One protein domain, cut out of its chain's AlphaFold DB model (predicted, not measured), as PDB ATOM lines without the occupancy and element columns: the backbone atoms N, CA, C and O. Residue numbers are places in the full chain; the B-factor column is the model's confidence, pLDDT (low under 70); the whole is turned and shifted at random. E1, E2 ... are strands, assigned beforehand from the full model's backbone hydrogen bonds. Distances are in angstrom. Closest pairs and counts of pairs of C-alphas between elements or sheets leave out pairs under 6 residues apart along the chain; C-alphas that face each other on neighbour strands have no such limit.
ATOM      1  N   PRO A 170      69.652  82.319 129.341       62.69
ATOM      2  CA  PRO A 170      70.105  83.596 129.879       62.69
ATOM      3  C   PRO A 170      71.450  84.005 129.269       62.69
ATOM      4  O   PRO A 170      72.255  83.148 128.895       62.69
ATOM      5  N   SER A 171      71.714  85.307 129.210       62.22
ATOM      6  CA  SER A 171      73.000  85.816 128.746       62.22
ATOM      7  C   SER A 171      74.151  85.412 129.665       62.22
ATOM      8  O   SER A 171      73.984  85.165 130.864       62.22
ATOM      9  N   MET A 172      75.339  85.336 129.071       59.38
ATOM     10  CA  MET A 172      76.591  85.069 129.766       59.38
ATOM     11  C   MET A 172      77.581  86.165 129.383       59.38
ATOM     12  O   MET A 172      77.840  86.377 128.200       59.38
ATOM     13  N   THR A 173      78.118  86.864 130.375       54.66
ATOM     14  CA  THR A 173      79.191  87.849 130.211       54.66
ATOM     15  C   THR A 173      80.435  87.305 130.892       54.66
ATOM     16  O   THR A 173      80.373  86.971 132.074       54.66
ATOM     17  N   ALA A 174      81.551  87.222 130.173       58.75
ATOM     18  CA  ALA A 174      82.812  86.768 130.744       58.75
ATOM     19  C   ALA A 174      83.980  87.577 130.177       58.75
ATOM     20  O   ALA A 174      84.118  87.694 128.959       58.75
ATOM     21  N   ASN A 175      84.827  88.101 131.064       67.19
ATOM     22  CA  ASN A 175      86.211  88.433 130.740       67.19
ATOM     23  C   ASN A 175      87.065  87.262 131.232       67.19
ATOM     24  O   ASN A 175      87.005  86.955 132.421       67.19
ATOM     25  N   ALA A 176      87.793  86.582 130.346       78.31
ATOM     26  CA  ALA A 176      88.399  85.287 130.651       78.31
ATOM     27  C   ALA A 176      89.879  85.197 130.253       78.31
ATOM     28  O   ALA A 176      90.273  85.689 129.193       78.31
ATOM     29  N   THR A 177      90.681  84.532 131.087       84.75
ATOM     30  CA  THR A 177      92.069  84.128 130.786       84.75
ATOM     31  C   THR A 177      92.119  82.882 129.919       84.75
ATOM     32  O   THR A 177      93.015  82.735 129.094       84.75
ATOM     33  N   ASP A 178      91.151  81.993 130.084       89.38
ATOM     34  CA  ASP A 178      91.044  80.736 129.360       89.38
ATOM     35  C   ASP A 178      89.593  80.269 129.344       89.38
ATOM     36  O   ASP A 178      88.778  80.679 130.178       89.38
ATOM     37  N   TRP A 179      89.256  79.441 128.359       91.81
ATOM     38  CA  TRP A 179      87.956  78.790 128.314       91.81
ATOM     39  C   TRP A 179      87.941  77.520 127.475       91.81
ATOM     40  O   TRP A 179      88.692  77.382 126.508       91.81
ATOM     41  N   TYR A 180      86.963  76.668 127.785       94.38
ATOM     42  CA  TYR A 180      86.431  75.664 126.872       94.38
ATOM     43  C   TYR A 180      84.954  75.934 126.637       94.38
ATOM     44  O   TYR A 180      84.163  76.051 127.573       94.38
ATOM     45  N   ARG A 181      84.561  76.014 125.373       93.75
ATOM     46  CA  ARG A 181      83.169  76.209 124.970       93.75
ATOM     47  C   ARG A 181      82.762  75.074 124.056       93.75
ATOM     48  O   ARG A 181      83.514  74.719 123.160       93.75
ATOM     49  N   VAL A 182      81.566  74.533 124.254       95.81
ATOM     50  CA  VAL A 182      81.004  73.480 123.408       95.81
ATOM     51  C   VAL A 182      79.552  73.796 123.090       95.81
ATOM     52  O   VAL A 182      78.766  74.160 123.967       95.81
ATOM     53  N   ARG A 183      79.177  73.621 121.827       94.38
ATOM     54  CA  ARG A 183      77.784  73.574 121.380       94.38
ATOM     55  C   ARG A 183      77.570  72.279 120.625       94.38
ATOM     56  O   ARG A 183      78.333  71.992 119.712       94.38
ATOM     57  N   ALA A 184      76.559  71.505 120.998       93.12
ATOM     58  CA  ALA A 184      76.304  70.201 120.402       93.12
ATOM     59  C   ALA A 184      74.819  69.989 120.111       93.12
ATOM     60  O   ALA A 184      73.962  70.446 120.865       93.12
ATOM     61  N   VAL A 185      74.531  69.255 119.041       90.44
ATOM     62  CA  VAL A 185      73.204  68.734 118.709       90.44
ATOM     63  C   VAL A 185      73.347  67.237 118.476       90.44
ATOM     64  O   VAL A 185      74.110  66.821 117.608       90.44
ATOM     65  N   ALA A 186      72.633  66.428 119.255       90.62
ATOM     66  CA  ALA A 186      72.687  64.970 119.203       90.62
ATOM     67  C   ALA A 186      71.274  64.394 119.331       90.62
ATOM     68  O   ALA A 186      70.710  64.313 120.427       90.62
ATOM     69  N   GLY A 187      70.684  64.013 118.196       88.12
ATOM     70  CA  GLY A 187      69.294  63.570 118.126       88.12
ATOM     71  C   GLY A 187      68.329  64.599 118.718       88.12
ATOM     72  O   GLY A 187      68.158  65.688 118.181       88.12
ATOM     73  N   LEU A 188      67.699  64.244 119.838       86.69
ATOM     74  CA  LEU A 188      66.702  65.073 120.521       86.69
ATOM     75  C   LEU A 188      67.328  66.174 121.393       86.69
ATOM     76  O   LEU A 188      66.600  67.029 121.904       86.69
ATOM     77  N   TYR A 189      68.645  66.117 121.616       91.38
ATOM     78  CA  TYR A 189      69.353  66.966 122.565       91.38
ATOM     79  C   TYR A 189      70.088  68.117 121.885       91.38
ATOM     80  O   TYR A 189      70.781  67.924 120.887       91.38
ATOM     81  N   ILE A 190      70.008  69.298 122.495       92.19
ATOM     82  CA  ILE A 190      70.867  70.447 122.211       92.19
ATOM     83  C   ILE A 190      71.583  70.814 123.505       92.19
ATOM     84  O   ILE A 190      70.948  71.031 124.537       92.19
ATOM     85  N   MET A 191      72.906  70.898 123.441       94.81
ATOM     86  CA  MET A 191      73.771  71.210 124.567       94.81
ATOM     87  C   MET A 191      74.537  72.502 124.302       94.81
ATOM     88  O   MET A 191      75.125  72.680 123.233       94.81
ATOM     89  N   ILE A 192      74.600  73.364 125.313       94.12
ATOM     90  CA  ILE A 192      75.545  74.477 125.375       94.12
ATOM     91  C   ILE A 192      76.318  74.337 126.681       94.12
ATOM     92  O   ILE A 192      75.719  74.263 127.753       94.12
ATOM     93  N   PHE A 193      77.639  74.299 126.588       95.62
ATOM     94  CA  PHE A 193      78.526  74.234 127.737       95.62
ATOM     95  C   PHE A 193      79.629  75.277 127.600       95.62
ATOM     96  O   PHE A 193      80.188  75.471 126.518       95.62
ATOM     97  N   TRP A 194      79.943  75.950 128.696       94.06
ATOM     98  CA  TRP A 194      81.056  76.876 128.779       94.06
ATOM     99  C   TRP A 194      81.671  76.792 130.167       94.06
ATOM    100  O   TRP A 194      80.979  76.941 131.171       94.06
ATOM    101  N   VAL A 195      82.975  76.580 130.210       94.44
ATOM    102  CA  VAL A 195      83.802  76.761 131.398       94.44
ATOM    103  C   VAL A 195      84.867  77.792 131.067       94.44
ATOM    104  O   VAL A 195      85.437  77.763 129.973       94.44
ATOM    105  N   TYR A 196      85.099  78.735 131.966       91.62
ATOM    106  CA  TYR A 196      86.105  79.767 131.775       91.62
ATOM    107  C   TYR A 196      86.692  80.197 133.108       91.62
ATOM    108  O   TYR A 196      85.995  80.206 134.123       91.62
ATOM    109  N   THR A 197      87.953  80.602 133.089       90.25
ATOM    110  CA  THR A 197      88.596  81.254 134.229       90.25
ATOM    111  C   THR A 197      88.527  82.754 134.019       90.25
ATOM    112  O   THR A 197      88.900  83.264 132.962       90.25
ATOM    113  N   SER A 198      87.973  83.467 134.990       82.25
ATOM    114  CA  SER A 198      87.743  84.902 134.897       82.25
ATOM    115  C   SER A 198      89.048  85.680 135.051       82.25
ATOM    116  O   SER A 198      89.833  85.452 135.964       82.25
ATOM    117  N   ALA A 199      89.262  86.655 134.170       77.69
ATOM    118  CA  ALA A 199      90.405  87.560 134.246       77.69
ATOM    119  C   ALA A 199      90.271  88.618 135.357       77.69
ATOM    120  O   ALA A 199      91.215  89.367 135.594       77.69
ATOM    121  N   ILE A 200      89.101  88.718 135.999       75.56
ATOM    122  CA  ILE A 200      88.803  89.735 137.018       75.56
ATOM    123  C   ILE A 200      89.194  89.236 138.409       75.56
ATOM    124  O   ILE A 200      89.862  89.941 139.160       75.56
ATOM    125  N   ASP A 201      88.754  88.029 138.751       83.31
ATOM    126  CA  ASP A 201      88.892  87.427 140.081       83.31
ATOM    127  C   ASP A 201      89.717  86.132 140.071       83.31
ATOM    128  O   ASP A 201      90.060  85.629 141.136       83.31
ATOM    129  N   GLY A 202      90.082  85.608 138.895       87.44
ATOM    130  CA  GLY A 202      90.826  84.354 138.761       87.44
ATOM    131  C   GLY A 202      89.989  83.100 139.021       87.44
ATOM    132  O   GLY A 202      90.532  81.999 138.988       87.44
ATOM    133  N   GLU A 203      88.685  83.242 139.272       88.69
ATOM    134  CA  GLU A 203      87.807  82.121 139.601       88.69
ATOM    135  C   GLU A 203      87.321  81.405 138.335       88.69
ATOM    136  O   GLU A 203      87.083  82.019 137.287       88.69
ATOM    137  N   THR A 204      87.142  80.085 138.430       91.94
ATOM    138  CA  THR A 204      86.586  79.278 137.339       91.94
ATOM    139  C   THR A 204      85.070  79.218 137.440       91.94
ATOM    140  O   THR A 204      84.492  78.735 138.415       91.94
ATOM    141  N   TYR A 205      84.412  79.637 136.370       91.06
ATOM    142  CA  TYR A 205      82.968  79.620 136.223       91.06
ATOM    143  C   TYR A 205      82.553  78.556 135.219       91.06
ATOM    144  O   TYR A 205      83.225  78.314 134.219       91.06
ATOM    145  N   THR A 206      81.413  77.927 135.477       94.19
ATOM    146  CA  THR A 206      80.798  76.938 134.590       94.19
ATOM    147  C   THR A 206      79.390  77.398 134.247       94.19
ATOM    148  O   THR A 206      78.698  77.999 135.066       94.19
ATOM    149  N   SER A 207      78.944  77.111 133.033       93.19
ATOM    150  CA  SER A 207      77.562  77.228 132.604       93.19
ATOM    151  C   SER A 207      77.233  76.075 131.670       93.19
ATOM    152  O   SER A 207      77.901  75.856 130.661       93.19
ATOM    153  N   GLY A 208      76.195  75.328 132.014       95.06
ATOM    154  CA  GLY A 208      75.730  74.181 131.261       95.06
ATOM    155  C   GLY A 208      74.229  74.258 131.053       95.06
ATOM    156  O   GLY A 208      73.489  74.453 132.014       95.06
ATOM    157  N   ILE A 209      73.776  74.101 129.812       94.81
ATOM    158  CA  ILE A 209      72.361  74.104 129.433       94.81
ATOM    159  C   ILE A 209      72.096  72.901 128.540       94.81
ATOM    160  O   ILE A 209      72.802  72.686 127.551       94.81
ATOM    161  N   LEU A 210      71.040  72.160 128.871       95.00
ATOM    162  CA  LEU A 210      70.547  71.049 128.072       95.00
ATOM    163  C   LEU A 210      69.089  71.283 127.694       95.00
ATOM    164  O   LEU A 210      68.228  71.549 128.541       95.00
ATOM    165  N   VAL A 211      68.813  71.132 126.409       91.69
ATOM    166  CA  VAL A 211      67.477  71.152 125.828       91.69
ATOM    167  C   VAL A 211      67.197  69.781 125.235       91.69
ATOM    168  O   VAL A 211      68.046  69.220 124.553       91.69
ATOM    169  N   GLN A 212      66.002  69.255 125.478       90.69
ATOM    170  CA  GLN A 212      65.495  68.024 124.887       90.69
ATOM    171  C   GLN A 212      64.160  68.329 124.204       90.69
ATOM    172  O   GLN A 212      63.260  68.882 124.836       90.69
ATOM    173  N   ASN A 213      64.020  68.004 122.915       86.19
ATOM    174  CA  ASN A 213      62.809  68.294 122.125       86.19
ATOM    175  C   ASN A 213      62.344  69.759 122.237       86.19
ATOM    176  O   ASN A 213      61.170  70.045 122.464       86.19
ATOM    177  N   GLY A 214      63.285  70.699 122.148       80.31
ATOM    178  CA  GLY A 214      62.999  72.135 122.247       80.31
ATOM    179  C   GLY A 214      62.660  72.640 123.656       80.31
ATOM    180  O   GLY A 214      62.509  73.844 123.837       80.31
ATOM    181  N   THR A 215      62.592  71.768 124.666       85.44
ATOM    182  CA  THR A 215      62.333  72.151 126.062       85.44
ATOM    183  C   THR A 215      63.612  72.075 126.886       85.44
ATOM    184  O   THR A 215      64.331  71.079 126.837       85.44
ATOM    185  N   ARG A 216      63.916  73.115 127.671       91.56
ATOM    186  CA  ARG A 216      65.065  73.097 128.589       91.56
ATOM    187  C   ARG A 216      64.826  72.083 129.710       91.56
ATOM    188  O   ARG A 216      63.913  72.270 130.507       91.56
ATOM    189  N   VAL A 217      65.671  71.056 129.785       93.75
ATOM    190  CA  VAL A 217      65.595  69.986 130.797       93.75
ATOM    191  C   VAL A 217      66.658  70.112 131.885       93.75
ATOM    192  O   VAL A 217      66.484  69.553 132.960       93.75
ATOM    193  N   PHE A 218      67.729  70.869 131.638       94.62
ATOM    194  CA  PHE A 218      68.776  71.124 132.624       94.62
ATOM    195  C   PHE A 218      69.379  72.517 132.431       94.62
ATOM    196  O   PHE A 218      69.547  72.985 131.299       94.62
ATOM    197  N   ALA A 219      69.738  73.168 133.535       93.81
ATOM    198  CA  ALA A 219      70.627  74.321 133.539       93.81
ATOM    199  C   ALA A 219      71.383  74.382 134.869       93.81
ATOM    200  O   ALA A 219      70.760  74.348 135.927       93.81
ATOM    201  N   SER A 220      72.704  74.528 134.830       93.81
ATOM    202  CA  SER A 220      73.505  74.728 136.037       93.81
ATOM    203  C   SER A 220      74.679  75.657 135.773       93.81
ATOM    204  O   SER A 220      75.209  75.714 134.664       93.81
ATOM    205  N   ARG A 221      75.079  76.383 136.819       92.25
ATOM    206  CA  ARG A 221      76.338  77.136 136.867       92.25
ATOM    207  C   ARG A 221      77.386  76.487 137.772       92.25
ATOM    208  O   ARG A 221      78.440  77.058 138.030       92.25
ATOM    209  N   ASN A 222      77.075  75.309 138.299       92.00
ATOM    210  CA  ASN A 222      77.932  74.601 139.225       92.00
ATOM    211  C   ASN A 222      78.850  73.634 138.465       92.00
ATOM    212  O   ASN A 222      78.379  72.642 137.906       92.00
ATOM    213  N   GLY A 223      80.150  73.933 138.473       92.19
ATOM    214  CA  GLY A 223      81.213  73.089 137.916       92.19
ATOM    215  C   GLY A 223      81.741  72.021 138.876       92.19
ATOM    216  O   GLY A 223      82.652  71.280 138.524       92.19
ATOM    217  N   SER A 224      81.188  71.938 140.088       90.12
ATOM    218  CA  SER A 224      81.657  71.044 141.146       90.12
ATOM    219  C   SER A 224      80.533  70.090 141.555       90.12
ATOM    220  O   SER A 224      79.546  70.516 142.164       90.12
ATOM    221  N   PRO A 225      80.636  68.793 141.233       83.88
ATOM    222  CA  PRO A 225      79.571  67.851 141.515       83.88
ATOM    223  C   PRO A 225      79.463  67.646 143.026       83.88
ATOM    224  O   PRO A 225      80.439  67.324 143.703       83.88
ATOM    225  N   THR A 226      78.257  67.810 143.565       83.19
ATOM    226  CA  THR A 226      77.929  67.371 144.925       83.19
ATOM    227  C   THR A 226      76.719  66.447 144.863       83.19
ATOM    228  O   THR A 226      75.884  66.616 143.972       83.19
ATOM    229  N   PRO A 227      76.549  65.511 145.817       79.19
ATOM    230  CA  PRO A 227      75.414  64.582 145.811       79.19
ATOM    231  C   PRO A 227      74.029  65.248 145.824       79.19
ATOM    232  O   PRO A 227      73.025  64.566 145.652       79.19
ATOM    233  N   ARG A 228      73.953  66.555 146.101       80.00
ATOM    234  CA  ARG A 228      72.700  67.297 146.283       80.00
ATOM    235  C   ARG A 228      72.501  68.431 145.282       80.00
ATOM    236  O   ARG A 228      71.523  69.160 145.415       80.00
ATOM    237  N   SER A 229      73.416  68.624 144.336       88.44
ATOM    238  CA  SER A 229      73.385  69.787 143.451       88.44
ATOM    239  C   SER A 229      73.452  69.395 141.989       88.44
ATOM    240  O   SER A 229      74.340  68.637 141.591       88.44
ATOM    241  N   ASP A 230      72.619  70.047 141.192       94.25
ATOM    242  CA  ASP A 230      72.737  70.013 139.746       94.25
ATOM    243  C   ASP A 230      74.108  70.556 139.328       94.25
ATOM    244  O   ASP A 230      74.492  71.661 139.721       94.25
ATOM    245  N   SER A 231      74.865  69.799 138.541       96.19
ATOM    246  CA  SER A 231      76.216  70.168 138.111       96.19
ATOM    247  C   SER A 231      76.453  69.854 136.642       96.19
ATOM    248  O   SER A 231      75.886  68.908 136.093       96.19
ATOM    249  N   ALA A 232      77.281  70.677 136.008       96.56
ATOM    250  CA  ALA A 232      77.779  70.461 134.662       96.56
ATOM    251  C   ALA A 232      79.303  70.415 134.734       96.56
ATOM    252  O   ALA A 232      79.928  71.382 135.151       96.56
ATOM    253  N   ILE A 233      79.898  69.298 134.352       95.50
ATOM    254  CA  ILE A 233      81.344  69.087 134.436       95.50
ATOM    255  C   ILE A 233      81.892  68.684 133.076       95.50
ATOM    256  O   ILE A 233      81.161  68.132 132.251       95.50
ATOM    257  N   PHE A 234      83.175  68.947 132.847       95.19
ATOM    258  CA  PHE A 234      83.845  68.538 131.621       95.19
ATOM    259  C   PHE A 234      85.207  67.911 131.896       95.19
ATOM    260  O   PHE A 234      85.824  68.154 132.933       95.19
ATOM    261  N   TRP A 235      85.672  67.113 130.942       95.94
ATOM    262  CA  TRP A 235      87.035  66.604 130.900       95.94
ATOM    263  C   TRP A 235      87.527  66.501 129.462       95.94
ATOM    264  O   TRP A 235      86.776  66.140 128.551       95.94
ATOM    265  N   SER A 236      88.807  66.793 129.270       96.62
ATOM    266  CA  SER A 236      89.489  66.596 127.995       96.62
ATOM    267  C   SER A 236      89.730  65.109 127.734       96.62
ATOM    268  O   SER A 236      89.932  64.311 128.650       96.62
ATOM    269  N   SER A 237      89.720  64.728 126.462       95.75
ATOM    270  CA  SER A 237      90.040  63.378 126.001       95.75
ATOM    271  C   SER A 237      91.252  63.411 125.074       95.75
ATOM    272  O   SER A 237      91.426  64.364 124.325       95.75
ATOM    273  N   TYR A 238      92.075  62.364 125.086       96.88
ATOM    274  CA  TYR A 238      93.367  62.333 124.374       96.88
ATOM    275  C   TYR A 238      93.536  61.080 123.498       96.88
ATOM    276  O   TYR A 238      94.647  60.653 123.212       96.88
ATOM    277  N   SER A 239      92.422  60.441 123.130       94.00
ATOM    278  CA  SER A 239      92.420  59.158 122.410       94.00
ATOM    279  C   SER A 239      92.173  59.276 120.901       94.00
ATOM    280  O   SER A 239      92.280  58.277 120.193       94.00
ATOM    281  N   GLY A 240      91.825  60.466 120.406       94.12
ATOM    282  CA  GLY A 240      91.589  60.729 118.985       94.12
ATOM    283  C   GLY A 240      92.856  61.117 118.217       94.12
ATOM    284  O   GLY A 240      93.957  61.142 118.756       94.12
ATOM    285  N   SER A 241      92.690  61.429 116.929       95.62
ATOM    286  CA  SER A 241      93.795  61.790 116.026       95.62
ATOM    287  C   SER A 241      93.869  63.278 115.679       95.62
ATOM    288  O   SER A 241      94.869  63.718 115.123       95.62
ATOM    289  N   VAL A 242      92.810  64.046 115.946       96.31
ATOM    290  CA  VAL A 242      92.733  65.477 115.622       96.31
ATOM    291  C   VAL A 242      92.884  66.273 116.905       96.31
ATOM    292  O   VAL A 242      92.141  66.048 117.854       96.31
ATOM    293  N   HIS A 243      93.820  67.212 116.924       96.50
ATOM    294  CA  HIS A 243      94.058  68.136 118.030       96.50
ATOM    295  C   HIS A 243      94.525  69.488 117.478       96.50
ATOM    296  O   HIS A 243      94.804  69.612 116.282       96.50
ATOM    297  N   GLY A 244      94.569  70.507 118.336       93.12
ATOM    298  CA  GLY A 244      95.121  71.812 117.973       93.12
ATOM    299  C   GLY A 244      96.649  71.789 117.885       93.12
ATOM    300  O   GLY A 244      97.292  70.879 118.403       93.12
ATOM    301  N   SER A 245      97.251  72.794 117.255       92.44
ATOM    302  CA  SER A 245      98.711  72.931 117.130       92.44
ATOM    303  C   SER A 245      99.397  73.550 118.359       92.44
ATOM    304  O   SER A 245     100.625  73.629 118.402       92.44
ATOM    305  N   TYR A 246      98.624  73.992 119.355       90.19
ATOM    306  CA  TYR A 246      99.130  74.610 120.587       90.19
ATOM    307  C   TYR A 246      99.348  73.588 121.722       90.19
ATOM    308  O   TYR A 246      99.451  72.390 121.494       90.19
ATOM    309  N   GLU A 247      99.477  74.064 122.967       86.25
ATOM    310  CA  GLU A 247      99.850  73.225 124.120       86.25
ATOM    311  C   GLU A 247      98.790  72.193 124.527       86.25
ATOM    312  O   GLU A 247      99.152  71.114 124.998       86.25
ATOM    313  N   ASP A 248      97.499  72.505 124.370       89.88
ATOM    314  CA  ASP A 248      96.450  71.526 124.646       89.88
ATOM    315  C   ASP A 248      96.246  70.598 123.445       89.88
ATOM    316  O   ASP A 248      95.578  70.938 122.465       89.88
ATOM    317  N   ASN A 249      96.798  69.393 123.573       94.56
ATOM    318  CA  ASN A 249      96.658  68.306 122.611       94.56
ATOM    319  C   ASN A 249      95.385  67.477 122.838       94.56
ATOM    320  O   ASN A 249      95.344  66.294 122.490       94.56
ATOM    321  N   SER A 250      94.356  68.052 123.467       96.44
ATOM    322  CA  SER A 250      93.070  67.386 123.594       96.44
ATOM    323  C   SER A 250      92.488  67.076 122.211       96.44
ATOM    324  O   SER A 250      92.556  67.835 121.245       96.44
ATOM    325  N   THR A 251      91.930  65.879 122.124       97.69
ATOM    326  CA  THR A 251      91.363  65.269 120.913       97.69
ATOM    327  C   THR A 251      89.838  65.225 120.943       97.69
ATOM    328  O   THR A 251      89.182  64.634 120.086       97.69
ATOM    329  N   GLY A 252      89.261  65.828 121.976       97.19
ATOM    330  CA  GLY A 252      87.841  65.829 122.246       97.19
ATOM    331  C   GLY A 252      87.562  66.264 123.673       97.19
ATOM    332  O   GLY A 252      88.466  66.347 124.507       97.19
ATOM    333  N   ILE A 253      86.290  66.468 123.964       97.19
ATOM    334  CA  ILE A 253      85.780  66.921 125.252       97.19
ATOM    335  C   ILE A 253      84.661  65.970 125.645       97.19
ATOM    336  O   ILE A 253      83.872  65.553 124.808       97.19
ATOM    337  N   THR A 254      84.541  65.629 126.916       97.19
ATOM    338  CA  THR A 254      83.305  65.033 127.416       97.19
ATOM    339  C   THR A 254      82.647  66.001 128.375       97.19
ATOM    340  O   THR A 254      83.327  66.587 129.210       97.19
ATOM    341  N   VAL A 255      81.335  66.169 128.245       97.44
ATOM    342  CA  VAL A 255      80.519  66.980 129.152       97.44
ATOM    343  C   VAL A 255      79.508  66.073 129.832       97.44
ATOM    344  O   VAL A 255      78.852  65.269 129.170       97.44
ATOM    345  N   GLN A 256      79.360  66.214 131.144       96.69
ATOM    346  CA  GLN A 256      78.340  65.521 131.917       96.69
ATOM    347  C   GLN A 256      77.467  66.510 132.675       96.69
ATOM    348  O   GLN A 256      77.965  67.395 133.368       96.69
ATOM    349  N   PHE A 257      76.159  66.301 132.576       96.38
ATOM    350  CA  PHE A 257      75.138  66.974 133.364       96.38
ATOM    351  C   PHE A 257      74.590  65.993 134.387       96.38
ATOM    352  O   PHE A 257      74.175  64.896 134.022       96.38
ATOM    353  N   THR A 258      74.568  66.396 135.649       94.81
ATOM    354  CA  THR A 258      74.040  65.588 136.751       94.81
ATOM    355  C   THR A 258      72.993  66.413 137.473       94.81
ATOM    356  O   THR A 258      73.345  67.469 137.984       94.81
ATOM    357  N   GLY A 259      71.736  65.968 137.511       88.94
ATOM    358  CA  GLY A 259      70.644  66.649 138.215       88.94
ATOM    359  C   GLY A 259      69.329  65.885 138.106       88.94
ATOM    360  O   GLY A 259      68.643  65.967 137.089       88.94
ATOM    361  N   GLY A 260      69.020  65.049 139.102       88.12
ATOM    362  CA  GLY A 260      67.899  64.090 139.082       88.12
ATOM    363  C   GLY A 260      68.035  62.946 138.060       88.12
ATOM    364  O   GLY A 260      67.553  61.846 138.309       88.12
ATOM    365  N   ARG A 261      68.720  63.197 136.940       91.38
ATOM    366  CA  ARG A 261      69.167  62.263 135.899       91.38
ATOM    367  C   ARG A 261      70.598  62.617 135.490       91.38
ATOM    368  O   ARG A 261      71.100  63.686 135.852       91.38
ATOM    369  N   GLU A 262      71.243  61.728 134.741       94.31
ATOM    370  CA  GLU A 262      72.592  61.947 134.221       94.31
ATOM    371  C   GLU A 262      72.613  61.883 132.691       94.31
ATOM    372  O   GLU A 262      72.145  60.920 132.083       94.31
ATOM    373  N   TRP A 263      73.211  62.904 132.080       96.50
ATOM    374  CA  TRP A 263      73.462  62.961 130.645       96.50
ATOM    375  C   TRP A 263      74.948  63.136 130.396       96.50
ATOM    376  O   TRP A 263      75.595  63.960 131.043       96.50
ATOM    377  N   ARG A 264      75.479  62.411 129.416       96.94
ATOM    378  CA  ARG A 264      76.881  62.482 129.020       96.94
ATOM    379  C   ARG A 264      77.006  62.676 127.517       96.94
ATOM    380  O   ARG A 264      76.364  61.981 126.736       96.94
ATOM    381  N   PHE A 265      77.857  63.617 127.135       97.50
ATOM    382  CA  PHE A 265      78.154  63.980 125.758       97.50
ATOM    383  C   PHE A 265      79.628  63.720 125.511       97.50
ATOM    384  O   PHE A 265      80.464  64.400 126.094       97.50
ATOM    385  N   PHE A 266      79.942  62.757 124.655       97.12
ATOM    386  CA  PHE A 266      81.296  62.463 124.202       97.12
ATOM    387  C   PHE A 266      81.535  63.202 122.890       97.12
ATOM    388  O   PHE A 266      80.983  62.821 121.858       97.12
ATOM    389  N   ILE A 267      82.308  64.280 122.934       97.81
ATOM    390  CA  ILE A 267      82.652  65.114 121.787       97.81
ATOM    391  C   ILE A 267      84.053  64.732 121.309       97.81
ATOM    392  O   ILE A 267      85.003  64.764 122.084       97.81
ATOM    393  N   THR A 268      84.196  64.406 120.029       97.88
ATOM    394  CA  THR A 268      85.484  64.054 119.414       97.88
ATOM    395  C   THR A 268      85.826  65.067 118.335       97.88
ATOM    396  O   THR A 268      84.993  65.339 117.469       97.88
ATOM    397  N   HIS A 269      87.043  65.608 118.374       97.19
ATOM    398  CA  HIS A 269      87.540  66.517 117.346       97.19
ATOM    399  C   HIS A 269      87.636  65.772 116.009       97.19
ATOM    400  O   HIS A 269      88.235  64.702 115.922       97.19
ATOM    401  N   THR A 270      87.030  66.331 114.963       94.12
ATOM    402  CA  THR A 270      87.049  65.742 113.610       94.12
ATOM    403  C   THR A 270      87.765  66.611 112.594       94.12
ATOM    404  O   THR A 270      88.331  66.087 111.639       94.12
ATOM    405  N   ASN A 271      87.774  67.928 112.801       90.62
ATOM    406  CA  ASN A 271      88.551  68.852 111.991       90.62
ATOM    407  C   ASN A 271      88.905  70.102 112.802       90.62
ATOM    408  O   ASN A 271      88.105  70.546 113.629       90.62
ATOM    409  N   VAL A 272      90.071  70.686 112.532       90.88
ATOM    410  CA  VAL A 272      90.435  72.012 113.035       90.88
ATOM    411  C   VAL A 272      89.679  73.045 112.198       90.88
ATOM    412  O   VAL A 272      89.826  73.109 110.978       90.88
ATOM    413  N   LEU A 273      88.834  73.832 112.858       85.00
ATOM    414  CA  LEU A 273      88.053  74.903 112.246       85.00
ATOM    415  C   LEU A 273      88.884  76.182 112.093       85.00
ATOM    416  O   LEU A 273      88.791  76.866 111.078       85.00
ATOM    417  N   SER A 274      89.666  76.543 113.111       84.88
ATOM    418  CA  SER A 274      90.488  77.755 113.089       84.88
ATOM    419  C   SER A 274      91.545  77.740 114.181       84.88
ATOM    420  O   SER A 274      91.236  77.423 115.329       84.88
ATOM    421  N   GLU A 275      92.726  78.243 113.822       87.81
ATOM    422  CA  GLU A 275      93.845  78.569 114.710       87.81
ATOM    423  C   GLU A 275      94.478  79.890 114.243       87.81
ATOM    424  O   GLU A 275      95.283  79.905 113.311       87.81
ATOM    425  N   PRO A 276      94.042  81.042 114.781       76.56
ATOM    426  CA  PRO A 276      94.538  82.331 114.335       76.56
ATOM    427  C   PRO A 276      96.018  82.490 114.727       76.56
ATOM    428  O   PRO A 276      96.389  82.217 115.866       76.56
ATOM    429  N   PRO A 277      96.870  83.027 113.840       60.44
ATOM    430  CA  PRO A 277      98.323  83.052 114.035       60.44
ATOM    431  C   PRO A 277      98.816  84.019 115.134       60.44
ATOM    432  O   PRO A 277     100.017  84.123 115.376       60.44
ATOM    433  N   TYR A 278      97.926  84.754 115.807       55.69
ATOM    434  CA  TYR A 278      98.284  85.914 116.630       55.69
ATOM    435  C   TYR A 278      98.257  85.627 118.134       55.69
ATOM    436  O   TYR A 278      97.294  85.984 118.810       55.69
ATOM    437  N   GLY A 279      99.332  85.027 118.663       53.72
ATOM    438  CA  GLY A 279      99.740  85.084 120.082       53.72
ATOM    439  C   GLY A 279      98.774  84.520 121.137       53.72
ATOM    440  O   GLY A 279      99.115  84.479 122.315       53.72
ATOM    441  N   LYS A 280      97.585  84.081 120.737       62.62
ATOM    442  CA  LYS A 280      96.580  83.437 121.574       62.62
ATOM    443  C   LYS A 280      96.597  81.957 121.239       62.62
ATOM    444  O   LYS A 280      96.549  81.596 120.066       62.62
ATOM    445  N   LYS A 281      96.659  81.104 122.257       84.75
ATOM    446  CA  LYS A 281      96.548  79.654 122.072       84.75
ATOM    447  C   LYS A 281      95.061  79.354 121.915       84.75
ATOM    448  O   LYS A 281      94.393  79.082 122.905       84.75
ATOM    449  N   TYR A 282      94.528  79.552 120.712       88.00
ATOM    450  CA  TYR A 282      93.113  79.365 120.403       88.00
ATOM    451  C   TYR A 282      92.964  78.322 119.309       88.00
ATOM    452  O   TYR A 282      93.430  78.541 118.194       88.00
ATOM    453  N   SER A 283      92.243  77.251 119.610       92.56
ATOM    454  CA  SER A 283      91.829  76.269 118.616       92.56
ATOM    455  C   SER A 283      90.317  76.134 118.657       92.56
ATOM    456  O   SER A 283      89.705  76.083 119.723       92.56
ATOM    457  N   SER A 284      89.709  76.068 117.483       92.62
ATOM    458  CA  SER A 284      88.300  75.713 117.335       92.62
ATOM    459  C   SER A 284      88.180  74.478 116.466       92.62
ATOM    460  O   SER A 284      89.015  74.254 115.585       92.62
ATOM    461  N   PHE A 285      87.144  73.685 116.703       93.56
ATOM    462  CA  PHE A 285      86.979  72.384 116.076       93.56
ATOM    463  C   PHE A 285      85.550  72.164 115.599       93.56
ATOM    464  O   PHE A 285      84.578  72.599 116.226       93.56
ATOM    465  N   VAL A 286      85.442  71.428 114.497       91.62
ATOM    466  CA  VAL A 286      84.228  70.689 114.147       91.62
ATOM    467  C   VAL A 286      84.347  69.297 114.743       91.62
ATOM    468  O   VAL A 286      85.394  68.649 114.641       91.62
ATOM    469  N   ASN A 287      83.260  68.822 115.338       94.25
ATOM    470  CA  ASN A 287      83.255  67.612 116.138       94.25
ATOM    471  C   ASN A 287      82.079  66.703 115.792       94.25
ATOM    472  O   ASN A 287      80.990  67.168 115.446       94.25
ATOM    473  N   THR A 288      82.265  65.412 116.027       93.75
ATOM    474  CA  THR A 288      81.156  64.482 116.253       93.75
ATOM    475  C   THR A 288      80.809  64.458 117.731       93.75
ATOM    476  O   THR A 288      81.684  64.637 118.580       93.75
ATOM    477  N   VAL A 289      79.546  64.195 118.049       95.81
ATOM    478  CA  VAL A 289      79.102  63.982 119.427       95.81
ATOM    479  C   VAL A 289      78.282  62.705 119.545       95.81
ATOM    480  O   VAL A 289      77.435  62.420 118.699       95.81
ATOM    481  N   PHE A 290      78.507  61.965 120.625       95.25
ATOM    482  CA  PHE A 290      77.604  60.930 121.107       95.25
ATOM    483  C   PHE A 290      76.999  61.377 122.432       95.25
ATOM    484  O   PHE A 290      77.721  61.605 123.400       95.25
ATOM    485  N   ALA A 291      75.681  61.516 122.474       92.50
ATOM    486  CA  ALA A 291      74.930  61.817 123.679       92.50
ATOM    487  C   ALA A 291      74.281  60.545 124.220       92.50
ATOM    488  O   ALA A 291      73.636  59.805 123.479       92.50
ATOM    489  N   SER A 292      74.416  60.322 125.518       88.00
ATOM    490  CA  SER A 292      73.715  59.272 126.245       88.00
ATOM    491  C   SER A 292      73.070  59.897 127.466       88.00
ATOM    492  O   SER A 292      73.745  60.521 128.281       88.00
ATOM    493  N   ASP A 293      71.771  59.691 127.621       85.31
ATOM    494  CA  ASP A 293      71.227  59.550 128.966       85.31
ATOM    495  C   ASP A 293      71.717  58.190 129.482       85.31
ATOM    496  O   ASP A 293      71.706  57.232 128.705       85.31
ATOM    497  N   ILE A 294      72.232  58.089 130.709       79.31
ATOM    498  CA  ILE A 294      72.827  56.826 131.198       79.31
ATOM    499  C   ILE A 294      71.846  55.652 131.097       79.31
ATOM    500  O   ILE A 294      72.259  54.521 130.849       79.31
ATOM    501  N   GLU A 295      70.554  55.927 131.242       78.25
ATOM    502  CA  GLU A 295      69.495  54.918 131.218       78.25
ATOM    503  C   GLU A 295      68.739  54.875 129.879       78.25
ATOM    504  O   GLU A 295      67.797  54.098 129.713       78.25
ATOM    505  N   GLY A 296      69.110  55.731 128.921       81.06
ATOM    506  CA  GLY A 296      68.338  55.985 127.710       81.06
ATOM    507  C   GLY A 296      69.020  55.582 126.400       81.06
ATOM    508  O   GLY A 296      70.136  55.061 126.381       81.06
ATOM    509  N   PRO A 297      68.335  55.826 125.267       84.94
ATOM    510  CA  PRO A 297      68.919  55.639 123.946       84.94
ATOM    511  C   PRO A 297      70.102  56.586 123.723       84.94
ATOM    512  O   PRO A 297      70.118  57.724 124.197       84.94
ATOM    513  N   GLN A 298      71.072  56.108 122.948       90.88
ATOM    514  CA  GLN A 298      72.219  56.895 122.518       90.88
ATOM    515  C   GLN A 298      71.900  57.632 121.219       90.88
ATOM    516  O   GLN A 298      71.268  57.084 120.315       90.88
ATOM    517  N   PHE A 299      72.371  58.869 121.115       90.94
ATOM    518  CA  PHE A 299      72.186  59.714 119.944       90.94
ATOM    519  C   PHE A 299      73.534  60.177 119.411       90.94
ATOM    520  O   PHE A 299      74.366  60.676 120.165       90.94
ATOM    521  N   ALA A 300      73.733  60.051 118.105       91.94
ATOM    522  CA  ALA A 300      74.859  60.659 117.414       91.94
ATOM    523  C   ALA A 300      74.477  62.052 116.888       91.94
ATOM    524  O   ALA A 300      73.299  62.346 116.660       91.94
ATOM    525  N   GLY A 301      75.474  62.901 116.665       89.12
ATOM    526  CA  GLY A 301      75.286  64.184 116.002       89.12
ATOM    527  C   GLY A 301      76.574  64.981 115.852       89.12
ATOM    528  O   GLY A 301      77.666  64.413 115.766       89.12
ATOM    529  N   VAL A 302      76.437  66.306 115.841       88.75
ATOM    530  CA  VAL A 302      77.532  67.261 115.622       88.75
ATOM    531  C   VAL A 302      77.744  68.199 116.783       88.75
ATOM    532  O   VAL A 302      76.814  68.551 117.509       88.75
ATOM    533  N   ALA A 303      78.976  68.665 116.917       93.50
ATOM    534  CA  ALA A 303      79.302  69.739 117.825       93.50
ATOM    535  C   ALA A 303      80.348  70.683 117.232       93.50
ATOM    536  O   ALA A 303      81.089  70.341 116.313       93.50
ATOM    537  N   THR A 304      80.420  71.875 117.804       93.81
ATOM    538  CA  THR A 304      81.569  72.767 117.690       93.81
ATOM    539  C   THR A 304      82.145  72.985 119.075       93.81
ATOM    540  O   THR A 304      81.407  73.031 120.066       93.81
ATOM    541  N   SER A 305      83.466  73.076 119.156       95.44
ATOM    542  CA  SER A 305      84.158  73.416 120.392       95.44
ATOM    543  C   SER A 305      85.224  74.461 120.138       95.44
ATOM    544  O   SER A 305      85.786  74.545 119.049       95.44
ATOM    545  N   ASP A 306      85.484  75.251 121.167       92.69
ATOM    546  CA  ASP A 306      86.589  76.188 121.224       92.69
ATOM    547  C   ASP A 306      87.373  75.924 122.498       92.69
ATOM    548  O   ASP A 306      86.775  75.752 123.564       92.69
ATOM    549  N   GLN A 307      88.691  75.975 122.392       91.75
ATOM    550  CA  GLN A 307      89.599  76.050 123.522       91.75
ATOM    551  C   GLN A 307      90.483  77.275 123.341       91.75
ATOM    552  O   GLN A 307      90.987  77.535 122.244       91.75
ATOM    553  N   ALA A 308      90.645  78.051 124.402       89.00
ATOM    554  CA  ALA A 308      91.456  79.250 124.350       89.00
ATOM    555  C   ALA A 308      92.263  79.438 125.621       89.00
ATOM    556  O   ALA A 308      91.751  79.249 126.720       89.00
ATOM    557  N   VAL A 309      93.483  79.930 125.444       85.38
ATOM    558  CA  VAL A 309      94.273  80.584 126.481       85.38
ATOM    559  C   VAL A 309      94.684  81.955 125.950       85.38
ATOM    560  O   VAL A 309      95.330  82.073 124.901       85.38
ATOM    561  N   ILE A 310      94.290  82.997 126.674       76.94
ATOM    562  CA  ILE A 310      94.667  84.387 126.443       76.94
ATOM    563  C   ILE A 310      95.820  84.731 127.393       76.94
ATOM    564  O   ILE A 310      95.587  85.006 128.572       76.94
ATOM    565  N   PRO A 311      97.070  84.765 126.906       64.69
ATOM    566  CA  PRO A 311      98.164  85.309 127.696       64.69
ATOM    567  C   PRO A 311      97.939  86.811 127.914       64.69
ATOM    568  O   PRO A 311      97.706  87.545 126.954       64.69
ATOM    569  N   ASN A 312      98.036  87.257 129.170       66.94
ATOM    570  CA  ASN A 312      97.885  88.655 129.593       66.94
ATOM    571  C   ASN A 312      96.535  89.269 129.173       66.94
ATOM    572  O   ASN A 312      96.504  90.119 128.276       66.94
ATOM    573  N   PRO A 313      95.407  88.851 129.783       61.62
ATOM    574  CA  PRO A 313      94.126  89.500 129.521       61.62
ATOM    575  C   PRO A 313      94.237  91.002 129.810       61.62
ATOM    576  O   PRO A 313      94.925  91.417 130.744       61.62
ATOM    577  N   VAL A 314      93.581  91.821 128.987       53.22
ATOM    578  CA  VAL A 314      93.573  93.274 129.179       53.22
ATOM    579  C   VAL A 314      92.898  93.566 130.526       53.22
ATOM    580  O   VAL A 314      91.750  93.146 130.706       53.22
ATOM    581  N   PRO A 315      93.582  94.239 131.473       50.25
ATOM    582  CA  PRO A 315      92.951  94.692 132.706       50.25
ATOM    583  C   PRO A 315      91.797  95.634 132.358       50.25
ATOM    584  O   PRO A 315      91.956  96.492 131.489       50.25
ATOM    585  N   ILE A 316      90.647  95.434 133.003       48.28
ATOM    586  CA  ILE A 316      89.494  96.336 132.881       48.28
ATOM    587  C   ILE A 316      89.763  97.609 133.683       48.28
ATOM    588  O   ILE A 316      90.293  97.471 134.810       48.28
TER     589      ILE A 316
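AT A GLANCE: This is residues 170 to 316 of the 316 residues of an uncharacterized protein of Oidiodendron maius Zn (UniProt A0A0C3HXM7). One long sheet is folded back on itself: a broad leaf of E4, E3, E2, E1, E9 and E8 covers a smaller leaf of E6 and E5, whose strands cross behind it, with E7 as the hinge. It is curled like part of a barrel and twisted, with its two edge strands E4 and E5 brought near each other at one end. The printed part has 147 residues with no named helix and nine strands, E1 to E9 along the chain; the sheet's order is E4, E3, E2, E1, E9, E8, E7, E6, E5, antiparallel throughout, and the class is all strand. It is compact, with a radius of gyration of the C-alphas of 15.2 A and spans of 44 by 34 by 25 A.

IN THESE COORDINATES: Find C-alpha 176 at (88.399, 85.287, 130.651); from there E1 runs through residues 176 to 186, 28.1 A. Next come E2, residues 189 to 198, 28.5 A; E3, residues 204 to 212, 27.0 A; and the short E4, residues 215 to 220. E5, residues 231 to 237, begins at C-alpha 231, (76.216, 70.168, 138.111), and E6 holds residues 252 to 259. Look then at E7, residues 261 to 274, 34.9 A, which bends by 79 degrees at residue 271. E8, residues 281 to 293, 33.1 A, bends by 68 degrees at residue 286, and E9, residues 298 to 309, 32.6 A, bends by 68 degrees at residue 301, ending at C-alpha 309, (94.273, 80.584, 126.481).

HOW THE PARTS SIT: Start at the meander E1 E2 E3 E4, each strand the antiparallel neighbour of the one before. In the hairpin E1 and E2, N 182 is 2.8 A from O 193, within hydrogen-bond range; in E2 and E3, N 194 and O 207 are 2.8 A apart. In the hairpin E3 and E4, look for N 208 and O 220, 2.9 A. A second meander is E5 E6 E7 E8 E9, with N 233 and O 256 at 2.9 A, N 265 and O 255 at 2.8 A, N 266 and O 290 at 2.8 A, and N 303 and O 287 at 2.9 A. E9 joins the two meanders as the antiparallel neighbour of E1, with N 183 and O 304 at 2.9 A. Between the leaves of this folded sheet, the closest C-alphas of E3 and E5 are those of Gly 208 and Ala 232, 5.4 A. E1 and E5 are apart.

THE WHOLE: The C-alphas farthest apart are those of Pro 297 and Pro 315, 46.7 A. The printed part has no cut and ends at Ile 316, the chain's last residue. The link from E5 to E6, residues 238 to 251, is long. Mean pLDDT of the printed part is 87.6; residues 170 to 175, 277 to 280 and 311 to 316 are under 70.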